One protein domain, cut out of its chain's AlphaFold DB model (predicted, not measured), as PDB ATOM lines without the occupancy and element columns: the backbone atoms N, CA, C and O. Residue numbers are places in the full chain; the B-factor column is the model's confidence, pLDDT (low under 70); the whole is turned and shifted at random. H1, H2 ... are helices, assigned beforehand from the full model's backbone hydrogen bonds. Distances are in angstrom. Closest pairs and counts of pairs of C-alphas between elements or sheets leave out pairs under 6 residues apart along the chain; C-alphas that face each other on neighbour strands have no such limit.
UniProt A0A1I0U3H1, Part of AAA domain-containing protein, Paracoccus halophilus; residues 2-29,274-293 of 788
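AT A GLANCE: This is residues 2 to 29 and 274 to 293 of the 788 residues of the protein "Part of AAA domain-containing protein" of Paracoccus halophilus (UniProt A0A1I0U3H1). One long helix, H1, makes the length of a rod, and a much shorter helix, H2, packs side by side on part of it, running the opposite way. After H2, residues 284 to 293 hold no named element; they turn round at its end and run crosswise to the two helices. The printed part has 48 residues with two named helices, H1 then H2 along the chain, and no named strand: its class is all helix. The whole is only just loose, close to compact, with a radius of gyration of the C-alphas of 11.8 A, and its C-alphas span 44 by 18 by 16 A.

IN THESE COORDINATES: H1 is residues 2 to 27, 39.4 A from first to last C-alpha, beginning at C-alpha 2 (22.302, 25.031, 8.615) and ending at C-alpha 27 (18.909, 6.284, 43.063). H2 is residues 274 to 283, 14.4 A long in the same measure, and ends at C-alpha 283 (30.681, 15.366, 24.067).

HOW THE PARTS SIT: H1 touches H2 with residues 11 to 22 alone, through 13 pairs of C-alphas within 8 A. The closest C-alphas of the two are those of His 22 and Leu 275, 6.0 A apart. Their lines stand at a shallow tilt of 22 degrees, opposite ways, and their centres are 9.8 A apart. Every O i to N i+4 pair is within hydrogen-bond range in H2, and 18 of 22 are in H1.

THE WHOLE: The two C-alphas farthest apart, those of Leu 2 and Pro 29, are 44.4 A apart. Residues 30 to 273 are cut out and not printed, and C-alphas 29 and 274 stand 18.9 A apart across the cut. The link from H1 to H2 runs across this cut. The mean pLDDT of the printed part is 83.5, and residues 2 to 7 are under 70.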
ATOM      1  N   LEU A   2      23.543  25.793   8.355       33.47
ATOM      2  CA  LEU A   2      22.302  25.031   8.615       33.47
ATOM      3  C   LEU A   2      22.486  23.569   9.106       33.47
ATOM      4  O   LEU A   2      21.678  23.111   9.898       33.47
ATOM      5  N   ASN A   3      23.563  22.860   8.733       47.00
ATOM      6  CA  ASN A   3      23.822  21.492   9.235       47.00
ATOM      7  C   ASN A   3      24.471  21.424  10.629       47.00
ATOM      8  O   ASN A   3      24.450  20.366  11.248       47.00
ATOM      9  N   ARG A   4      25.073  22.516  11.130       51.91
ATOM     10  CA  ARG A   4      25.713  22.500  12.462       51.91
ATOM     11  C   ARG A   4      24.684  22.628  13.582       51.91
ATOM     12  O   ARG A   4      24.779  21.901  14.556       51.91
ATOM     13  N   SER A   5      23.660  23.459  13.382       58.91
ATOM     14  CA  SER A   5      22.587  23.649  14.363       58.91
ATOM     15  C   SER A   5      21.752  22.387  14.596       58.91
ATOM     16  O   SER A   5      21.329  22.148  15.718       58.91
ATOM     17  N   GLY A   6      21.534  21.564  13.560       63.22
ATOM     18  CA  GLY A   6      20.820  20.288  13.700       63.22
ATOM     19  C   GLY A   6      21.628  19.239  14.467       63.22
ATOM     20  O   GLY A   6      21.099  18.585  15.357       63.22
ATOM     21  N   SER A   7      22.929  19.131  14.179       67.38
ATOM     22  CA  SER A   7      23.827  18.210  14.889       67.38
ATOM     23  C   SER A   7      23.986  18.579  16.366       67.38
ATOM     24  O   SER A   7      23.949  17.695  17.211       67.38
ATOM     25  N   GLU A   8      24.132  19.870  16.682       74.12
ATOM     26  CA  GLU A   8      24.243  20.349  18.067       74.12
ATOM     27  C   GLU A   8      22.951  20.096  18.861       74.12
ATOM     28  O   GLU A   8      23.012  19.672  20.013       74.12
ATOM     29  N   ALA A   9      21.780  20.275  18.238       78.06
ATOM     30  CA  ALA A   9      20.491  19.998  18.874       78.06
ATOM     31  C   ALA A   9      20.270  18.499  19.160       78.06
ATOM     32  O   ALA A   9      19.740  18.145  20.212       78.06
ATOM     33  N   ILE A  10      20.700  17.616  18.252       79.69
ATOM     34  CA  ILE A  10      20.615  16.157  18.440       79.69
ATOM     35  C   ILE A  10      21.538  15.702  19.577       79.69
ATOM     36  O   ILE A  10      21.096  14.962  20.455       79.69
ATOM     37  N   SER A  11      22.790  16.171  19.599       84.38
ATOM     38  CA  SER A  11      23.733  15.855  20.679       84.38
ATOM     39  C   SER A  11      23.224  16.324  22.045       84.38
ATOM     40  O   SER A  11      23.340  15.581  23.014       84.38
ATOM     41  N   ALA A  12      22.603  17.508  22.121       86.81
ATOM     42  CA  ALA A  12      21.984  17.991  23.356       86.81
ATOM     43  C   ALA A  12      20.854  17.063  23.834       86.81
ATOM     44  O   ALA A  12      20.857  16.648  24.988       86.81
ATOM     45  N   LYS A  13      19.953  16.640  22.933       87.44
ATOM     46  CA  LYS A  13      18.877  15.688  23.267       87.44
ATOM     47  C   LYS A  13      19.430  14.351  23.778       87.44
ATOM     48  O   LYS A  13      18.902  13.798  24.738       87.44
ATOM     49  N   PHE A  14      20.481  13.822  23.147       90.69
ATOM     50  CA  PHE A  14      21.136  12.594  23.611       90.69
ATOM     51  C   PHE A  14      21.720  12.756  25.006       90.69
ATOM     52  O   PHE A  14      21.524  11.886  25.853       90.69
ATOM     53  N   MET A  15      22.400  13.874  25.244       90.75
ATOM     54  CA  MET A  15      22.974  14.182  26.544       90.75
ATOM     55  C   MET A  15      21.896  14.273  27.629       90.75
ATOM     56  O   MET A  15      22.071  13.682  28.688       90.75
ATOM     57  N   ASP A  16      20.762  14.924  27.359       89.88
ATOM     58  CA  ASP A  16      19.661  15.042  28.324       89.88
ATOM     59  C   ASP A  16      19.109  13.666  28.742       89.88
ATOM     60  O   ASP A  16      18.927  13.402  29.932       89.88
ATOM     61  N   VAL A  17      18.892  12.759  27.778       91.12
ATOM     62  CA  VAL A  17      18.404  11.393  28.055       91.12
ATOM     63  C   VAL A  17      19.441  10.581  28.833       91.12
ATOM     64  O   VAL A  17      19.097   9.933  29.823       91.12
ATOM     65  N   LEU A  18      20.710  10.631  28.420       92.12
ATOM     66  CA  LEU A  18      21.787   9.903  29.093       92.12
ATOM     67  C   LEU A  18      22.005  10.404  30.524       92.12
ATOM     68  O   LEU A  18      22.126   9.587  31.431       92.12
ATOM     69  N   GLN A  19      21.985  11.720  30.748       89.81
ATOM     70  CA  GLN A  19      22.076  12.308  32.088       89.81
ATOM     71  C   GLN A  19      20.892  11.914  32.971       89.81
ATOM     72  O   GLN A  19      21.062  11.700  34.171       89.81
ATOM     73  N   PHE A  20      19.691  11.818  32.397       89.62
ATOM     74  CA  PHE A  20      18.518  11.355  33.127       89.62
ATOM     75  C   PHE A  20      18.683   9.898  33.587       89.62
ATOM     76  O   PHE A  20      18.562   9.630  34.782       89.62
ATOM     77  N   TRP A  21      19.034   8.973  32.684       91.44
ATOM     78  CA  TRP A  21      19.285   7.568  33.043       91.44
ATOM     79  C   TRP A  21      20.446   7.413  34.020       91.44
ATOM     80  O   TRP A  21      20.334   6.674  34.993       91.44
ATOM     81  N   HIS A  22      21.532   8.155  33.810       90.88
ATOM     82  CA  HIS A  22      22.694   8.153  34.696       90.88
ATOM     83  C   HIS A  22      22.306   8.518  36.126       90.88
ATOM     84  O   HIS A  22      22.656   7.797  37.056       90.88
ATOM     85  N   ARG A  23      21.508   9.575  36.312       88.25
ATOM     86  CA  ARG A  23      21.012   9.957  37.640       88.25
ATOM     87  C   ARG A  23      20.095   8.895  38.236       88.25
ATOM     88  O   ARG A  23      20.241   8.609  39.419       88.25
ATOM     89  N   LEU A  24      19.189   8.302  37.452       88.06
ATOM     90  CA  LEU A  24      18.299   7.239  37.939       88.06
ATOM     91  C   LEU A  24      19.079   6.062  38.537       88.06
ATOM     92  O   LEU A  24      18.713   5.565  39.598       88.06
ATOM     93  N   GLU A  25      20.187   5.667  37.913       89.25
ATOM     94  CA  GLU A  25      21.029   4.567  38.392       89.25
ATOM     95  C   GLU A  25      21.646   4.825  39.779       89.25
ATOM     96  O   GLU A  25      21.787   3.898  40.578       89.25
ATOM     97  N   PHE A  26      21.957   6.080  40.124       89.69
ATOM     98  CA  PHE A  26      22.415   6.436  41.475       89.69
ATOM     99  C   PHE A  26      21.325   6.298  42.541       89.69
ATOM    100  O   PHE A  26      21.649   6.139  43.716       89.69
ATOM    101  N   PHE A  27      20.051   6.359  42.151       88.69
ATOM    102  CA  PHE A  27      18.909   6.284  43.063       88.69
ATOM    103  C   PHE A  27      18.169   4.943  43.014       88.69
ATOM    104  O   PHE A  27      17.168   4.781  43.707       88.69
ATOM    105  N   SER A  28      18.653   3.971  42.237       86.44
ATOM    106  CA  SER A  28      18.067   2.631  42.171       86.44
ATOM    107  C   SER A  28      18.218   1.913  43.522       86.44
ATOM    108  O   SER A  28      19.347   1.665  43.949       86.44
ATOM    109  N   PRO A  29      17.140   1.588  44.258       85.81
ATOM    110  CA  PRO A  29      17.275   0.945  45.559       85.81
ATOM    111  C   PRO A  29      17.653  -0.533  45.418       85.81
ATOM    112  O   PRO A  29      17.145  -1.252  44.561       85.81
ATOM    113  N   ASP A 274      29.087   2.783  31.982       90.00
ATOM    114  CA  ASP A 274      28.702   2.693  30.573       90.00
ATOM    115  C   ASP A 274      27.959   3.944  30.097       90.00
ATOM    116  O   ASP A 274      28.218   4.443  28.997       90.00
ATOM    117  N   LEU A 275      27.067   4.483  30.930       91.31
ATOM    118  CA  LEU A 275      26.340   5.720  30.653       91.31
ATOM    119  C   LEU A 275      27.298   6.910  30.568       91.31
ATOM    120  O   LEU A 275      27.185   7.705  29.638       91.31
ATOM    121  N   GLU A 276      28.292   6.997  31.453       90.19
ATOM    122  CA  GLU A 276      29.327   8.033  31.361       90.19
ATOM    123  C   GLU A 276      30.199   7.882  30.118       90.19
ATOM    124  O   GLU A 276      30.452   8.864  29.425       90.19
ATOM    125  N   ALA A 277      30.587   6.655  29.758       90.88
ATOM    126  CA  ALA A 277      31.314   6.416  28.515       90.88
ATOM    127  C   ALA A 277      30.492   6.825  27.276       90.88
ATOM    128  O   ALA A 277      31.053   7.315  26.290       90.88
ATOM    129  N   ALA A 278      29.168   6.641  27.307       92.94
ATOM    130  CA  ALA A 278      28.273   7.130  26.263       92.94
ATOM    131  C   ALA A 278      28.194   8.666  26.251       92.94
ATOM    132  O   ALA A 278      28.293   9.263  25.179       92.94
ATOM    133  N   MET A 279      28.078   9.310  27.416       91.62
ATOM    134  CA  MET A 279      28.080  10.773  27.548       91.62
ATOM    135  C   MET A 279      29.382  11.387  27.016       91.62
ATOM    136  O   MET A 279      29.333  12.272  26.162       91.62
ATOM    137  N   ASP A 280      30.539  10.848  27.407       91.69
ATOM    138  CA  ASP A 280      31.854  11.287  26.927       91.69
ATOM    139  C   ASP A 280      31.969  11.185  25.400       91.69
ATOM    140  O   ASP A 280      32.551  12.054  24.744       91.69
ATOM    141  N   ARG A 281      31.398  10.129  24.803       92.62
ATOM    142  CA  ARG A 281      31.348   9.983  23.343       92.62
ATOM    143  C   ARG A 281      30.480  11.050  22.691       92.62
ATOM    144  O   ARG A 281      30.889  11.570  21.656       92.62
ATOM    145  N   VAL A 282      29.327  11.393  23.270       90.88
ATOM    146  CA  VAL A 282      28.483  12.489  22.762       90.88
ATOM    147  C   VAL A 282      29.246  13.812  22.788       90.88
ATOM    148  O   VAL A 282      29.279  14.504  21.769       90.88
ATOM    149  N   ASP A 283      29.911  14.125  23.901       89.06
ATOM    150  CA  ASP A 283      30.681  15.366  24.067       89.06
ATOM    151  C   ASP A 283      31.844  15.477  23.075       89.06
ATOM    152  O   ASP A 283      32.148  16.555  22.558       89.06
ATOM    153  N   GLN A 284      32.479  14.349  22.754       90.50
ATOM    154  CA  GLN A 284      33.564  14.277  21.773       90.50
ATOM    155  C   GLN A 284      33.069  14.263  20.315       90.50
ATOM    156  O   GLN A 284      33.889  14.233  19.393       90.50
ATOM    157  N   GLY A 285      31.752  14.275  20.078       85.81
ATOM    158  CA  GLY A 285      31.163  14.119  18.744       85.81
ATOM    159  C   GLY A 285      31.425  12.738  18.128       85.81
ATOM    160  O   GLY A 285      31.518  12.612  16.906       85.81
ATOM    161  N   GLY A 286      31.612  11.722  18.970       84.31
ATOM    162  CA  GLY A 286      31.837  10.334  18.586       84.31
ATOM    163  C   GLY A 286      30.557   9.611  18.160       84.31
ATOM    164  O   GLY A 286      29.441  10.033  18.457       84.31
ATOM    165  N   ASP A 287      30.729   8.487  17.464       84.31
ATOM    166  CA  ASP A 287      29.622   7.616  17.061       84.31
ATOM    167  C   ASP A 287      29.138   6.765  18.252       84.31
ATOM    168  O   ASP A 287      29.917   6.028  18.868       84.31
ATOM    169  N   LEU A 288      27.844   6.857  18.568       85.88
ATOM    170  CA  LEU A 288      27.178   6.021  19.573       85.88
ATOM    171  C   LEU A 288      26.681   4.681  19.002       85.88
ATOM    172  O   LEU A 288      26.123   3.863  19.737       85.88
ATOM    173  N   GLY A 289      26.858   4.433  17.704       84.75
ATOM    174  CA  GLY A 289      26.412   3.215  17.040       84.75
ATOM    175  C   GLY A 289      24.903   3.017  17.189       84.75
ATOM    176  O   GLY A 289      24.117   3.917  16.913       84.75
ATOM    177  N   THR A 290      24.483   1.838  17.656       82.19
ATOM    178  CA  THR A 290      23.064   1.480  17.847       82.19
ATOM    179  C   THR A 290      22.376   2.222  18.995       82.19
ATOM    180  O   THR A 290      21.146   2.252  19.034       82.19
ATOM    181  N   LEU A 291      23.127   2.859  19.900       86.88
ATOM    182  CA  LEU A 291      22.544   3.671  20.967       86.88
ATOM    183  C   LEU A 291      21.960   4.985  20.422       86.88
ATOM    184  O   LEU A 291      20.917   5.419  20.896       86.88
ATOM    185  N   ALA A 292      22.546   5.579  19.375       85.69
ATOM    186  CA  ALA A 292      21.998   6.786  18.744       85.69
ATOM    187  C   ALA A 292      20.545   6.618  18.237       85.69
ATOM    188  O   ALA A 292      19.688   7.399  18.655       85.69
ATOM    189  N   PRO A 293      20.211   5.618  17.389       80.44
ATOM    190  CA  PRO A 293      18.831   5.414  16.946       80.44
ATOM    191  C   PRO A 293      17.890   5.004  18.090       80.44
ATOM    192  O   PRO A 293      16.695   5.269  18.001       80.44
TER     193      PRO A 293